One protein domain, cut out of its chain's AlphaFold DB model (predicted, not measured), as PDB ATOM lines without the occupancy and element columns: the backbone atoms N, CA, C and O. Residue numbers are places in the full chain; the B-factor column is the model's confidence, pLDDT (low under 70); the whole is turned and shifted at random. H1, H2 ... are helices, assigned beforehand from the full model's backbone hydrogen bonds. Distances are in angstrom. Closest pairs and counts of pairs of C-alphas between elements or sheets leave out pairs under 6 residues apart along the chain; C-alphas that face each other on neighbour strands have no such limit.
ATOM      1  N   GLU A   9     566.364 276.651 490.998       92.62
ATOM      2  CA  GLU A   9     565.521 276.431 492.178       92.62
ATOM      3  C   GLU A   9     565.866 277.418 493.305       92.62
ATOM      4  O   GLU A   9     564.973 277.977 493.940       92.62
ATOM      5  N   GLU A  10     567.157 277.691 493.529       92.62
ATOM      6  CA  GLU A  10     567.605 278.722 494.474       92.62
ATOM      7  C   GLU A  10     567.181 280.127 494.014       92.62
ATOM      8  O   GLU A  10     566.762 280.947 494.836       92.62
ATOM      9  N   LEU A  11     567.208 280.402 492.704       92.31
ATOM     10  CA  LEU A  11     566.739 281.672 492.143       92.31
ATOM     11  C   LEU A  11     565.225 281.860 492.345       92.31
ATOM     12  O   LEU A  11     564.764 282.954 492.688       92.31
ATOM     13  N   GLU A  12     564.442 280.795 492.172       92.88
ATOM     14  CA  GLU A  12     562.999 280.779 492.432       92.88
ATOM     15  C   GLU A  12     562.682 281.013 493.910       92.88
ATOM     16  O   GLU A  12     561.805 281.819 494.240       92.88
ATOM     17  N   GLN A  13     563.426 280.363 494.810       92.81
ATOM     18  CA  GLN A  13     563.305 280.589 496.250       92.81
ATOM     19  C   GLN A  13     563.640 282.037 496.615       92.81
ATOM     20  O   GLN A  13     562.902 282.663 497.380       92.81
ATOM     21  N   LEU A  14     564.694 282.605 496.020       91.31
ATOM     22  CA  LEU A  14     565.067 284.002 496.221       91.31
ATOM     23  C   LEU A  14     563.956 284.952 495.750       91.31
ATOM     24  O   LEU A  14     563.617 285.907 496.452       91.31
ATOM     25  N   LYS A  15     563.323 284.667 494.606       91.81
ATOM     26  CA  LYS A  15     562.160 285.422 494.117       91.81
ATOM     27  C   LYS A  15     560.975 285.334 495.072       91.81
ATOM     28  O   LYS A  15     560.354 286.360 495.354       91.81
ATOM     29  N   ALA A  16     560.657 284.143 495.573       92.06
ATOM     30  CA  ALA A  16     559.573 283.957 496.533       92.06
ATOM     31  C   ALA A  16     559.846 284.710 497.848       92.06
ATOM     32  O   ALA A  16     558.960 285.391 498.368       92.06
ATOM     33  N   ALA A  17     561.085 284.657 498.347       91.56
ATOM     34  CA  ALA A  17     561.515 285.369 499.548       91.56
ATOM     35  C   ALA A  17     561.480 286.895 499.372       91.56
ATOM     36  O   ALA A  17     561.040 287.607 500.278       91.56
ATOM     37  N   ALA A  18     561.897 287.405 498.208       90.25
ATOM     38  CA  ALA A  18     561.805 288.822 497.874       90.25
ATOM     39  C   ALA A  18     560.340 289.283 497.820       90.25
ATOM     40  O   ALA A  18     559.991 290.291 498.438       90.25
ATOM     41  N   ALA A  19     559.470 288.503 497.167       90.88
ATOM     42  CA  ALA A  19     558.041 288.794 497.063       90.88
ATOM     43  C   ALA A  19     557.349 288.815 498.437       90.88
ATOM     44  O   ALA A  19     556.551 289.711 498.706       90.88
ATOM     45  N   ALA A  20     557.700 287.888 499.337       92.62
ATOM     46  CA  ALA A  20     557.199 287.869 500.714       92.62
ATOM     47  C   ALA A  20     557.600 289.122 501.518       92.62
ATOM     48  O   ALA A  20     556.886 289.527 502.433       92.62
ATOM     49  N   GLN A  21     558.716 289.759 501.152       92.25
ATOM     50  CA  GLN A  21     559.197 291.016 501.735       92.25
ATOM     51  C   GLN A  21     558.667 292.263 501.004       92.25
ATOM     52  O   GLN A  21     559.056 293.380 501.336       92.25
ATOM     53  N   GLY A  22     557.789 292.099 500.008       91.75
ATOM     54  CA  GLY A  22     557.282 293.204 499.189       91.75
ATOM     55  C   GLY A  22     558.329 293.796 498.239       91.75
ATOM     56  O   GLY A  22     558.202 294.942 497.816       91.75
ATOM     57  N   THR A  23     559.369 293.028 497.917       92.88
ATOM     58  CA  THR A  23     560.464 293.406 497.013       92.88
ATOM     59  C   THR A  23     560.514 292.469 495.803       92.88
ATOM     60  O   THR A  23     559.752 291.505 495.707       92.88
ATOM     61  N   THR A  24     561.398 292.748 494.848       90.12
ATOM     62  CA  THR A  24     561.610 291.910 493.664       90.12
ATOM     63  C   THR A  24     563.092 291.622 493.475       90.12
ATOM     64  O   THR A  24     563.946 292.424 493.850       90.12
ATOM     65  N   VAL A  25     563.397 290.467 492.882       89.62
ATOM     66  CA  VAL A  25     564.760 290.140 492.454       89.62
ATOM     67  C   VAL A  25     565.048 290.901 491.153       89.62
ATOM     68  O   VAL A  25     564.318 290.707 490.173       89.62
ATOM     69  N   PRO A  26     566.076 291.770 491.114       89.56
ATOM     70  CA  PRO A  26     566.466 292.465 489.894       89.56
ATOM     71  C   PRO A  26     566.839 291.475 488.790       89.56
ATOM     72  O   PRO A  26     567.463 290.453 489.061       89.56
ATOM     73  N   ASN A  27     566.460 291.784 487.548       92.00
ATOM     74  CA  ASN A  27     566.818 291.010 486.351       92.00
ATOM     75  C   ASN A  27     566.447 289.513 486.403       92.00
ATOM     76  O   ASN A  27     566.979 288.732 485.622       92.00
ATOM     77  N   TYR A  28     565.514 289.099 487.274       92.56
ATOM     78  CA  TYR A  28     565.159 287.688 487.489       92.56
ATOM     79  C   TYR A  28     564.882 286.918 486.194       92.56
ATOM     80  O   TYR A  28     565.365 285.803 486.031       92.56
ATOM     81  N   SER A  29     564.090 287.498 485.285       93.00
ATOM     82  CA  SER A  29     563.688 286.813 484.051       93.00
ATOM     83  C   SER A  29     564.891 286.512 483.162       93.00
ATOM     84  O   SER A  29     565.016 285.401 482.664       93.00
ATOM     85  N   GLU A  30     565.774 287.495 482.990       93.81
ATOM     86  CA  GLU A  30     566.991 287.345 482.193       93.81
ATOM     87  C   GLU A  30     567.968 286.395 482.889       93.81
ATOM     88  O   GLU A  30     568.503 285.496 482.252       93.81
ATOM     89  N   TRP A  31     568.151 286.526 484.207       95.00
ATOM     90  CA  TRP A  31     569.041 285.645 484.958       95.00
ATOM     91  C   TRP A  31     568.589 284.182 484.890       95.00
ATOM     92  O   TRP A  31     569.397 283.303 484.612       95.00
ATOM     93  N   SER A  32     567.291 283.922 485.064       94.25
ATOM     94  CA  SER A  32     566.724 282.576 484.951       94.25
ATOM     95  C   SER A  32     566.956 281.975 483.569       94.25
ATOM     96  O   SER A  32     567.256 280.789 483.477       94.25
ATOM     97  N   GLN A  33     566.818 282.775 482.509       94.50
ATOM     98  CA  GLN A  33     567.059 282.321 481.144       94.50
ATOM     99  C   GLN A  33     568.544 282.009 480.918       94.50
ATOM    100  O   GLN A  33     568.872 280.931 480.436       94.50
ATOM    101  N   ILE A  34     569.445 282.893 481.354       93.75
ATOM    102  CA  ILE A  34     570.892 282.660 481.264       93.75
ATOM    103  C   ILE A  34     571.275 281.371 482.003       93.75
ATOM    104  O   ILE A  34     572.018 280.557 481.468       93.75
ATOM    105  N   MET A  35     570.761 281.152 483.218       93.69
ATOM    106  CA  MET A  35     571.053 279.933 483.979       93.69
ATOM    107  C   MET A  35     570.524 278.668 483.292       93.69
ATOM    108  O   MET A  35     571.179 277.629 483.363       93.69
ATOM    109  N   GLN A  36     569.366 278.740 482.628       92.44
ATOM    110  CA  GLN A  36     568.836 277.631 481.828       92.44
ATOM    111  C   GLN A  36     569.750 277.316 480.646       92.44
ATOM    112  O   GLN A  36     570.185 276.177 480.509       92.44
ATOM    113  N   GLU A  37     570.093 278.325 479.852       91.25
ATOM    114  CA  GLU A  37     570.944 278.168 478.674       91.25
ATOM    115  C   GLU A  37     572.357 277.682 479.058       91.25
ATOM    116  O   GLU A  37     572.889 276.768 478.432       91.25
ATOM    117  N   LEU A  38     572.958 278.208 480.137       89.12
ATOM    118  CA  LEU A  38     574.240 277.706 480.650       89.12
ATOM    119  C   LEU A  38     574.146 276.223 481.033       89.12
ATOM    120  O   LEU A  38     575.009 275.438 480.644       89.12
ATOM    121  N   ASN A  39     573.081 275.815 481.729       89.12
ATOM    122  CA  ASN A  39     572.868 274.418 482.108       89.12
ATOM    123  C   ASN A  39     572.649 273.499 480.889       89.12
ATOM    124  O   ASN A  39     573.180 272.391 480.860       89.12
ATOM    125  N   GLU A  40     571.919 273.954 479.867       89.50
ATOM    126  CA  GLU A  40     571.743 273.224 478.598       89.50
ATOM    127  C   GLU A  40     573.069 273.025 477.853       89.50
ATOM    128  O   GLU A  40     573.294 271.974 477.249       89.50
ATOM    129  N   LEU A  41     573.973 274.001 477.949       86.31
ATOM    130  CA  LEU A  41     575.324 273.943 477.389       86.31
ATOM    131  C   LEU A  41     576.318 273.190 478.295       86.31
ATOM    132  O   LEU A  41     577.488 273.049 477.938       86.31
ATOM    133  N   GLY A  42     575.876 272.693 479.455       88.56
ATOM    134  CA  GLY A  42     576.722 271.999 480.431       88.56
ATOM    135  C   GLY A  42     577.725 272.911 481.146       88.56
ATOM    136  O   GLY A  42     578.740 272.432 481.653       88.56
ATOM    137  N   VAL A  43     577.467 274.220 481.168       89.75
ATOM    138  CA  VAL A  43     578.302 275.245 481.798       89.75
ATOM    139  C   VAL A  43     577.743 275.601 483.175       89.75
ATOM    140  O   VAL A  43     576.561 275.896 483.339       89.75
ATOM    141  N   GLU A  44     578.610 275.606 484.184       89.62
ATOM    142  CA  GLU A  44     578.220 275.944 485.553       89.62
ATOM    143  C   GLU A  44     577.999 277.457 485.741       89.62
ATOM    144  O   GLU A  44     578.768 278.295 485.249       89.62
ATOM    145  N   THR A  45     576.975 277.803 486.528       91.44
ATOM    146  CA  THR A  45     576.730 279.177 486.993       91.44
ATOM    147  C   THR A  45     577.866 279.672 487.897       91.44
ATOM    148  O   THR A  45     578.484 278.941 488.671       91.44
ATOM    149  N   THR A  46     578.138 280.966 487.811       92.12
ATOM    150  CA  THR A  46     579.041 281.726 488.681       92.12
ATOM    151  C   THR A  46     578.424 282.073 490.038       92.12
ATOM    152  O   THR A  46     579.135 282.521 490.948       92.12
ATOM    153  N   GLY A  47     577.110 281.898 490.182       90.62
ATOM    154  CA  GLY A  47     576.357 282.269 491.370       90.62
ATOM    155  C   GLY A  47     575.800 283.694 491.350       90.62
ATOM    156  O   GLY A  47     575.208 284.118 492.341       90.62
ATOM    157  N   THR A  48     576.019 284.465 490.279       93.25
ATOM    158  CA  THR A  48     575.613 285.878 490.190       93.25
ATOM    159  C   THR A  48     575.142 286.235 488.787       93.25
ATOM    160  O   THR A  48     575.736 285.776 487.818       93.25
ATOM    161  N   TYR A  49     574.157 287.131 488.673       92.75
ATOM    162  CA  TYR A  49     573.655 287.594 487.373       92.75
ATOM    163  C   TYR A  49     574.762 288.144 486.456       92.75
ATOM    164  O   TYR A  49     574.885 287.702 485.321       92.75
ATOM    165  N   GLU A  50     575.597 289.068 486.946       94.19
ATOM    166  CA  GLU A  50     576.665 289.675 486.131       94.19
ATOM    167  C   GLU A  50     577.713 288.645 485.687       94.19
ATOM    168  O   GLU A  50     578.183 288.681 484.551       94.19
ATOM    169  N   GLY A  51     578.064 287.701 486.566       94.56
ATOM    170  CA  GLY A  51     579.005 286.637 486.230       94.56
ATOM    171  C   GLY A  51     578.426 285.640 485.226       94.56
ATOM    172  O   GLY A  51     579.117 285.253 484.288       94.56
ATOM    173  N   ASP A  52     577.154 285.271 485.378       94.19
ATOM    174  CA  ASP A  52     576.463 284.355 484.465       94.19
ATOM    175  C   ASP A  52     576.274 284.990 483.090       94.19
ATOM    176  O   ASP A  52     576.477 284.341 482.068       94.19
ATOM    177  N   LYS A  53     575.974 286.290 483.058       94.75
ATOM    178  CA  LYS A  53     575.898 287.073 481.828       94.75
ATOM    179  C   LYS A  53     577.239 287.141 481.106       94.75
ATOM    180  O   LYS A  53     577.289 286.884 479.906       94.75
ATOM    181  N   ALA A  54     578.321 287.446 481.822       94.88
ATOM    182  CA  ALA A  54     579.664 287.453 481.244       94.88
ATOM    183  C   ALA A  54     580.045 286.066 480.703       94.88
ATOM    184  O   ALA A  54     580.542 285.951 479.588       94.88
ATOM    185  N   ARG A  55     579.731 285.002 481.451       93.19
ATOM    186  CA  ARG A  55     579.978 283.622 481.021       93.19
ATOM    187  C   ARG A  55     579.203 283.256 479.760       93.19
ATOM    188  O   ARG A  55     579.766 282.646 478.859       93.19
ATOM    189  N   MET A  56     577.937 283.651 479.670       92.50
ATOM    190  CA  MET A  56     577.141 283.429 478.466       92.50
ATOM    191  C   MET A  56     577.745 284.140 477.250       92.50
ATOM    192  O   MET A  56     577.845 283.551 476.178       92.50
ATOM    193  N   GLN A  57     578.214 285.379 477.419       92.50
ATOM    194  CA  GLN A  57     578.893 286.116 476.349       92.50
ATOM    195  C   GLN A  57     580.190 285.430 475.900       92.50
ATOM    196  O   GLN A  57     580.452 285.352 474.703       92.50
ATOM    197  N   GLU A  58     580.980 284.893 476.834       91.25
ATOM    198  CA  GLU A  58     582.181 284.109 476.511       91.25
ATOM    199  C   GLU A  58     581.836 282.866 475.680       91.25
ATOM    200  O   GLU A  58     582.511 282.574 474.693       91.25
ATOM    201  N   VAL A  59     580.766 282.152 476.047       87.44
ATOM    202  CA  VAL A  59     580.308 280.967 475.311       87.44
ATOM    203  C   VAL A  59     579.827 281.341 473.909       87.44
ATOM    204  O   VAL A  59     580.234 280.704 472.940       87.44
ATOM    205  N   GLN A  60     579.023 282.397 473.778       86.50
ATOM    206  CA  GLN A  60     578.557 282.893 472.480       86.50
ATOM    207  C   GLN A  60     579.731 283.278 471.573       86.50
ATOM    208  O   GLN A  60     579.780 282.848 470.421       86.50
ATOM    209  N   GLN A  61     580.720 284.001 472.106       87.12
ATOM    210  CA  GLN A  61     581.913 284.384 471.350       87.12
ATOM    211  C   GLN A  61     582.716 283.161 470.891       87.12
ATOM    212  O   GLN A  61     583.122 283.094 469.734       87.12
ATOM    213  N   ALA A  62     582.916 282.173 471.770       83.25
ATOM    214  CA  ALA A  62     583.643 280.954 471.426       83.25
ATOM    215  C   ALA A  62     582.950 280.166 470.303       83.25
ATOM    216  O   ALA A  62     583.615 279.621 469.420       83.25
ATOM    217  N   VAL A  63     581.614 280.128 470.306       81.25
ATOM    218  CA  VAL A  63     580.838 279.483 469.242       81.25
ATOM    219  C   VAL A  63     580.936 280.265 467.930       81.25
ATOM    220  O   VAL A  63     581.145 279.658 466.880       81.25
ATOM    221  N   GLU A  64     580.825 281.593 467.965       78.69
ATOM    222  CA  GLU A  64     580.999 282.431 466.772       78.69
ATOM    223  C   GLU A  64     582.388 282.271 466.148       78.69
ATOM    224  O   GLU A  64     582.507 282.136 464.926       78.69
ATOM    225  N   ASP A  65     583.431 282.253 466.977       79.44
ATOM    226  CA  ASP A  65     584.808 282.069 466.525       79.44
ATOM    227  C   ASP A  65     584.997 280.677 465.910       79.44
ATOM    228  O   ASP A  65     585.540 280.566 464.811       79.44
ATOM    229  N   TYR A  66     584.447 279.630 466.533       75.25
ATOM    230  CA  TYR A  66     584.469 278.273 465.984       75.25
ATOM    231  C   TYR A  66     583.761 278.174 464.622       75.25
ATOM    232  O   TYR A  66     584.283 277.571 463.680       75.25
ATOM    233  N   ILE A  67     582.587 278.797 464.475       74.31
ATOM    234  CA  ILE A  67     581.863 278.835 463.195       74.31
ATOM    235  C   ILE A  67     582.690 279.566 462.134       74.31
ATOM    236  O   ILE A  67     582.772 279.108 460.991       74.31
ATOM    237  N   ARG A  68     583.318 280.691 462.495       75.62
ATOM    238  CA  ARG A  68     584.169 281.458 461.582       75.62
ATOM    239  C   ARG A  68     585.374 280.639 461.127       75.62
ATOM    240  O   ARG A  68     585.674 280.633 459.934       75.62
ATOM    241  N   GLU A  69     586.040 279.937 462.040       71.94
ATOM    242  CA  GLU A  69     587.158 279.051 461.711       71.94
ATOM    243  C   GLU A  69     586.725 277.928 460.765       71.94
ATOM    244  O   GLU A  69     587.360 277.738 459.726       71.94
ATOM    245  N   MET A  70     585.594 277.266 461.035       71.25
ATOM    246  CA  MET A  70     585.065 276.236 460.136       71.25
ATOM    247  C   MET A  70     584.733 276.776 458.742       71.25
ATOM    248  O   MET A  70     584.994 276.096 457.754       71.25
ATOM    249  N   GLN A  71     584.174 277.983 458.623       70.19
ATOM    250  CA  GLN A  71     583.898 278.586 457.312       70.19
ATOM    251  C   GLN A  71     585.185 278.882 456.536       70.19
ATOM    252  O   GLN A  71     585.248 278.647 455.328       70.19
ATOM    253  N   VAL A  72     586.223 279.373 457.220       73.12
ATOM    254  CA  VAL A  72     587.537 279.612 456.611       73.12
ATOM    255  C   VAL A  72     588.179 278.294 456.181       73.12
ATOM    256  O   VAL A  72     588.721 278.213 455.078       73.12
ATOM    257  N   GLU A  73     588.096 277.253 457.010       61.84
ATOM    258  CA  GLU A  73     588.631 275.930 456.693       61.84
ATOM    259  C   GLU A  73     587.874 275.273 455.534       61.84
ATOM    260  O   GLU A  73     588.510 274.772 454.609       61.84
ATOM    261  N   GLN A  74     586.541 275.364 455.503       60.97
ATOM    262  CA  GLN A  74     585.727 274.896 454.378       60.97
ATOM    263  C   GLN A  74     586.081 275.623 453.080       60.97
ATOM    264  O   GLN A  74     586.313 274.966 452.069       60.97
ATOM    265  N   ALA A  75     586.206 276.954 453.102       64.06
ATOM    266  CA  ALA A  75     586.608 277.724 451.926       64.06
ATOM    267  C   ALA A  75     588.030 277.365 451.454       64.06
ATOM    268  O   ALA A  75     588.293 277.268 450.254       64.06
ATOM    269  N   ALA A  76     588.956 277.130 452.389       62.84
ATOM    270  CA  ALA A  76     590.313 276.699 452.073       62.84
ATOM    271  C   ALA A  76     590.350 275.263 451.523       62.84
ATOM    272  O   ALA A  76     591.149 274.961 450.633       62.84
ATOM    273  N   GLU A  77     589.499 274.369 452.025       58.19
ATOM    274  CA  GLU A  77     589.387 272.996 451.544       58.19
ATOM    275  C   GLU A  77     588.699 272.923 450.175       58.19
ATOM    276  O   GLU A  77     589.140 272.155 449.320       58.19
ATOM    277  N   GLU A  78     587.685 273.750 449.919       56.34
ATOM    278  CA  GLU A  78     587.084 273.917 448.592       56.34
ATOM    279  C   GLU A  78     588.098 274.465 447.587       56.34
ATOM    280  O   GLU A  78     588.289 273.857 446.536       56.34
ATOM    281  N   ALA A  79     588.850 275.512 447.943       57.38
ATOM    282  CA  ALA A  79     589.923 276.034 447.096       57.38
ATOM    283  C   ALA A  79     590.997 274.969 446.801       57.38
ATOM    284  O   ALA A  79     591.442 274.822 445.662       57.38
ATOM    285  N   ARG A  80     591.375 274.158 447.801       57.78
ATOM    286  CA  ARG A  80     592.306 273.030 447.619       57.78
ATOM    287  C   ARG A  80     591.718 271.906 446.764       57.78
ATOM    288  O   ARG A  80     592.458 271.292 445.995       57.78
ATOM    289  N   LYS A  81     590.417 271.616 446.876       53.81
ATOM    290  CA  LYS A  81     589.715 270.641 446.024       53.81
ATOM    291  C   LYS A  81     589.620 271.129 444.584       53.81
ATOM    292  O   LYS A  81     589.800 270.314 443.685       53.81
ATOM    293  N   ASP A  82     589.413 272.420 444.357       51.28
ATOM    294  CA  ASP A  82     589.420 273.003 443.016       51.28
ATOM    295  C   ASP A  82     590.826 272.976 442.402       51.28
ATOM    296  O   ASP A  82     590.989 272.535 441.263       51.28
ATOM    297  N   GLU A  83     591.875 273.295 443.166       52.91
ATOM    298  CA  GLU A  83     593.265 273.138 442.708       52.91
ATOM    299  C   GLU A  83     593.640 271.674 442.406       52.91
ATOM    300  O   GLU A  83     594.402 271.406 441.470       52.91
ATOM    301  N   GLN A  84     593.109 270.711 443.169       46.66
ATOM    302  CA  GLN A  84     593.312 269.281 442.919       46.66
ATOM    303  C   GLN A  84     592.480 268.762 441.740       46.66
ATOM    304  O   GLN A  84     593.011 267.991 440.948       46.66
ATOM    305  N   LYS A  85     591.232 269.212 441.554       43.59
ATOM    306  CA  LYS A  85     590.398 268.881 440.381       43.59
ATOM    307  C   LYS A  85     590.999 269.403 439.079       43.59
ATOM    308  O   LYS A  85     590.937 268.711 438.068       43.59
ATOM    309  N   VAL A  86     591.631 270.579 439.097       48.34
ATOM    310  CA  VAL A  86     592.361 271.107 437.929       48.34
ATOM    311  C   VAL A  86     593.617 270.272 437.626       48.34
ATOM    312  O   VAL A  86     594.014 270.168 436.467       48.34
ATOM    313  N   LYS A  87     594.229 269.634 438.635       45.19
ATOM    314  CA  LYS A  87     595.406 268.757 438.466       45.19
ATOM    315  C   LYS A  87     595.079 267.273 438.233       45.19
ATOM    316  O   LYS A  87     595.949 266.561 437.739       45.19
ATOM    317  N   ALA A  88     593.876 266.805 438.565       40.88
ATOM    318  CA  ALA A  88     593.473 265.400 438.512       40.88
ATOM    319  C   ALA A  88     592.228 265.198 437.632       40.88
ATOM    320  O   ALA A  88     591.111 265.016 438.110       40.88
ATOM    321  N   LEU A  89     592.437 265.183 436.320       40.31
ATOM    322  CA  LEU A  89     591.602 264.436 435.378       40.31
ATOM    323  C   LEU A  89     592.558 263.501 434.616       40.31
ATOM    324  O   LEU A  89     593.556 264.023 434.112       40.31
ATOM    325  N   PRO A  90     592.314 262.177 434.485       48.00
ATOM    326  CA  PRO A  90     591.120 261.383 434.812       48.00
ATOM    327  C   PRO A  90     591.379 260.227 435.820       48.00
ATOM    328  O   PRO A  90     592.497 260.025 436.274       48.00
ATOM    329  N   GLU A  91     590.319 259.450 436.088       46.41
ATOM    330  CA  GLU A  91     590.255 258.153 436.803       46.41
ATOM    331  C   GLU A  91     590.016 258.213 438.330       46.41
ATOM    332  O   GLU A  91     590.939 258.180 439.137       46.41
ATOM    333  N   THR A  92     588.747 258.251 438.768       48.41
ATOM    334  CA  THR A  92     587.971 257.115 439.348       48.41
ATOM    335  C   THR A  92     586.816 257.659 440.220       48.41
ATOM    336  O   THR A  92     587.025 258.221 441.290       48.41
ATOM    337  N   ASP A  93     585.574 257.487 439.762       51.09
ATOM    338  CA  ASP A  93     584.401 258.313 440.122       51.09
ATOM    339  C   ASP A  93     583.559 257.801 441.321       51.09
ATOM    340  O   ASP A  93     582.466 258.291 441.587       51.09
ATOM    341  N   SER A  94     584.007 256.765 442.042       53.31
ATOM    342  CA  SER A  94     583.163 256.087 443.055       53.31
ATOM    343  C   SER A  94     583.548 256.336 444.517       53.31
ATOM    344  O   SER A  94     582.669 256.312 445.377       53.31
ATOM    345  N   GLU A  95     584.816 256.615 444.842       49.62
ATOM    346  CA  GLU A  95     585.231 256.808 446.247       49.62
ATOM    347  C   GLU A  95     585.015 258.235 446.775       49.62
ATOM    348  O   GLU A  95     584.824 258.429 447.979       49.62
ATOM    349  N   GLN A  96     585.003 259.249 445.903       47.66
ATOM    350  CA  GLN A  96     584.815 260.641 446.332       47.66
ATOM    351  C   GLN A  96     583.358 260.959 446.696       47.66
ATOM    352  O   GLN A  96     583.105 261.745 447.611       47.66
ATOM    353  N   THR A  97     582.396 260.298 446.053       48.47
ATOM    354  CA  THR A  97     580.955 260.532 446.236       48.47
ATOM    355  C   THR A  97     580.489 260.165 447.644       48.47
ATOM    356  O   THR A  97     579.665 260.859 448.237       48.47
ATOM    357  N   VAL A  98     581.056 259.102 448.223       48.75
ATOM    358  CA  VAL A  98     580.686 258.635 449.569       48.75
ATOM    359  C   VAL A  98     581.203 259.591 450.646       48.75
ATOM    360  O   VAL A  98     580.454 259.958 451.547       48.75
ATOM    361  N   LYS A  99     582.453 260.061 450.534       47.88
ATOM    362  CA  LYS A  99     583.037 261.000 451.510       47.88
ATOM    363  C   LYS A  99     582.372 262.378 451.456       47.88
ATOM    364  O   LYS A  99     582.122 262.966 452.505       47.88
ATOM    365  N   ALA A 100     582.029 262.859 450.260       51.28
ATOM    366  CA  ALA A 100     581.312 264.121 450.084       51.28
ATOM    367  C   ALA A 100     579.894 264.084 450.683       51.28
ATOM    368  O   ALA A 100     579.480 265.041 451.333       51.28
ATOM    369  N   ASN A 101     579.170 262.968 450.530       47.84
ATOM    370  CA  ASN A 101     577.824 262.822 451.089       47.84
ATOM    371  C   ASN A 101     577.814 262.753 452.625       47.84
ATOM    372  O   ASN A 101     576.918 263.318 453.246       47.84
ATOM    373  N   VAL A 102     578.806 262.105 453.247       48.78
ATOM    374  CA  VAL A 102     578.891 262.010 454.718       48.78
ATOM    375  C   VAL A 102     579.253 263.361 455.347       48.78
ATOM    376  O   VAL A 102     578.605 263.773 456.305       48.78
ATOM    377  N   ALA A 103     580.221 264.090 454.779       48.97
ATOM    378  CA  ALA A 103     580.617 265.408 455.284       48.97
ATOM    379  C   ALA A 103     579.499 266.459 455.135       48.97
ATOM    380  O   ALA A 103     579.248 267.227 456.062       48.97
ATOM    381  N   ASN A 104     578.771 266.451 454.011       46.34
ATOM    382  CA  ASN A 104     577.627 267.347 453.823       46.34
ATOM    383  C   ASN A 104     576.456 267.020 454.755       46.34
ATOM    384  O   ASN A 104     575.818 267.942 455.256       46.34
ATOM    385  N   ALA A 105     576.168 265.741 455.016       47.69
ATOM    386  CA  ALA A 105     575.055 265.357 455.885       47.69
ATOM    387  C   ALA A 105     575.284 265.780 457.347       47.69
ATOM    388  O   ALA A 105     574.413 266.406 457.946       47.69
ATOM    389  N   THR A 106     576.467 265.507 457.911       50.50
ATOM    390  CA  THR A 106     576.752 265.811 459.324       50.50
ATOM    391  C   THR A 106     576.936 267.310 459.579       50.50
ATOM    392  O   THR A 106     576.395 267.823 460.558       50.50
ATOM    393  N   SER A 107     577.609 268.040 458.680       46.53
ATOM    394  CA  SER A 107     577.753 269.499 458.811       46.53
ATOM    395  C   SER A 107     576.429 270.236 458.607       46.53
ATOM    396  O   SER A 107     576.170 271.223 459.293       46.53
ATOM    397  N   SER A 108     575.550 269.744 457.724       51.31
ATOM    398  CA  SER A 108     574.246 270.378 457.497       51.31
ATOM    399  C   SER A 108     573.333 270.290 458.713       51.31
ATOM    400  O   SER A 108     572.632 271.254 458.982       51.31
ATOM    401  N   GLN A 109     573.331 269.181 459.461       54.94
ATOM    402  CA  GLN A 109     572.469 269.050 460.643       54.94
ATOM    403  C   GLN A 109     572.877 270.026 461.756       54.94
ATOM    404  O   GLN A 109     572.036 270.763 462.257       54.94
ATOM    405  N   LEU A 110     574.172 270.079 462.086       55.38
ATOM    406  CA  LEU A 110     574.678 270.916 463.176       55.38
ATOM    407  C   LEU A 110     574.509 272.416 462.876       55.38
ATOM    408  O   LEU A 110     574.079 273.189 463.728       55.38
ATOM    409  N   ILE A 111     574.804 272.819 461.636       56.88
ATOM    410  CA  ILE A 111     574.670 274.213 461.193       56.88
ATOM    411  C   ILE A 111     573.193 274.591 461.024       56.88
ATOM    412  O   ILE A 111     572.809 275.712 461.360       56.88
ATOM    413  N   ALA A 112     572.345 273.677 460.540       56.69
ATOM    414  CA  ALA A 112     570.912 273.928 460.427       56.69
ATOM    415  C   ALA A 112     570.258 274.106 461.798       56.69
ATOM    416  O   ALA A 112     569.446 275.016 461.937       56.69
ATOM    417  N   ASP A 113     570.624 273.303 462.799       55.66
ATOM    418  CA  ASP A 113     570.094 273.453 464.156       55.66
ATOM    419  C   ASP A 113     570.509 274.800 464.772       55.66
ATOM    420  O   ASP A 113     569.662 275.501 465.329       55.66
ATOM    421  N   TYR A 114     571.756 275.242 464.563       55.53
ATOM    422  CA  TYR A 114     572.221 276.554 465.028       55.53
ATOM    423  C   TYR A 114     571.532 277.723 464.307       55.53
ATOM    424  O   TYR A 114     571.055 278.667 464.940       55.53
ATOM    425  N   MET A 115     571.393 277.646 462.977       56.06
ATOM    426  CA  MET A 115     570.646 278.651 462.215       56.06
ATOM    427  C   MET A 115     569.181 278.685 462.648       56.06
ATOM    428  O   MET A 115     568.627 279.766 462.814       56.06
ATOM    429  N   LYS A 116     568.539 277.542 462.894       54.94
ATOM    430  CA  LYS A 116     567.134 277.504 463.316       54.94
ATOM    431  C   LYS A 116     566.905 278.253 464.631       54.94
ATOM    432  O   LYS A 116     565.898 278.941 464.746       54.94
ATOM    433  N   ILE A 117     567.849 278.171 465.571       54.91
ATOM    434  CA  ILE A 117     567.827 278.942 466.822       54.91
ATOM    435  C   ILE A 117     568.030 280.439 466.537       54.91
ATOM    436  O   ILE A 117     567.261 281.265 467.021       54.91
ATOM    437  N   TYR A 118     568.988 280.795 465.676       48.09
ATOM    438  CA  TYR A 118     569.290 282.194 465.344       48.09
ATOM    439  C   TYR A 118     568.142 282.919 464.612       48.09
ATOM    440  O   TYR A 118     567.947 284.115 464.797       48.09
ATOM    441  N   HIS A 119     567.347 282.204 463.809       47.31
ATOM    442  CA  HIS A 119     566.185 282.762 463.097       47.31
ATOM    443  C   HIS A 119     564.896 282.786 463.949       47.31
ATOM    444  O   HIS A 119     563.868 283.273 463.480       47.31
ATOM    445  N   LEU A 120     564.924 282.239 465.172       48.31
ATOM    446  CA  LEU A 120     563.809 282.265 466.130       48.31
ATOM    447  C   LEU A 120     563.934 283.388 467.175       48.31
ATOM    448  O   LEU A 120     563.013 283.572 467.971       48.31
TER     449      LEU A 120
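What this domain is: This is residues 9 to 120 of the 122 residues of an uncharacterized protein of Candidatus Gastranaerophilales bacterium (UniProt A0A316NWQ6). A very long helix, H3, runs along most of an open, drawn-out shape; its first residues, 49 to 56, pack on H2 at one end, and H1 lies beyond H2 at that same end. At the far end of H3 the backbone turns and H4 folds back without touching any helix, leaving a loose gap between H3 and H4. The printed part has 112 residues with four named helices in the order H1, H2, H3, H4 and no named strand; the class is all helix. The whole is extended, with a radius of gyration of the C-alphas of 23.0 A and spans of 80 by 23 by 21 A.

Where its parts are: H1, residues 9 to 20, begins at C-alpha 9 (565.521, 276.431, 492.178) and measures 16.5 A from first to last C-alpha. H2, residues 28 to 40, measures 18.2 A. H3, residues 49 to 87, measures 56.7 A and ends at C-alpha 87 (595.406, 268.757, 438.466). H4, residues 95 to 118, measures 35.5 A and ends at C-alpha 118 (569.290, 282.194, 465.344).

How they stand to each other: H1 and H2 only just touch, with 3 pairs of C-alphas within 8 A; the closest C-alphas, of Leu 11 and Ser 32, are 7.2 A apart. They form a helical hairpin, opposite ways at a shallow tilt of 10 degrees. H2 touches H3 through residues 49 to 56 of H3 alone, the closest C-alphas being those of Trp 31 and Tyr 49 at 5.6 A. These two run the same way at a steep tilt of 44 degrees. H1 and H3 are apart, and H4 is apart from H1, H2 and H3. Every O i to N i+4 pair is within hydrogen-bond range in H1, H2 and H3; in H4 it is 18 of 20.

The domain as a whole: The two C-alphas farthest apart, of Gln 21 and Pro 90, are 79.8 A apart. Residues 60 to 66, 68 to 110 and 112 to 120 stand free. The printed part has no cut, and its three links are short. The mean pLDDT of the printed part is 73.0, with residues 73 to 120 under 70.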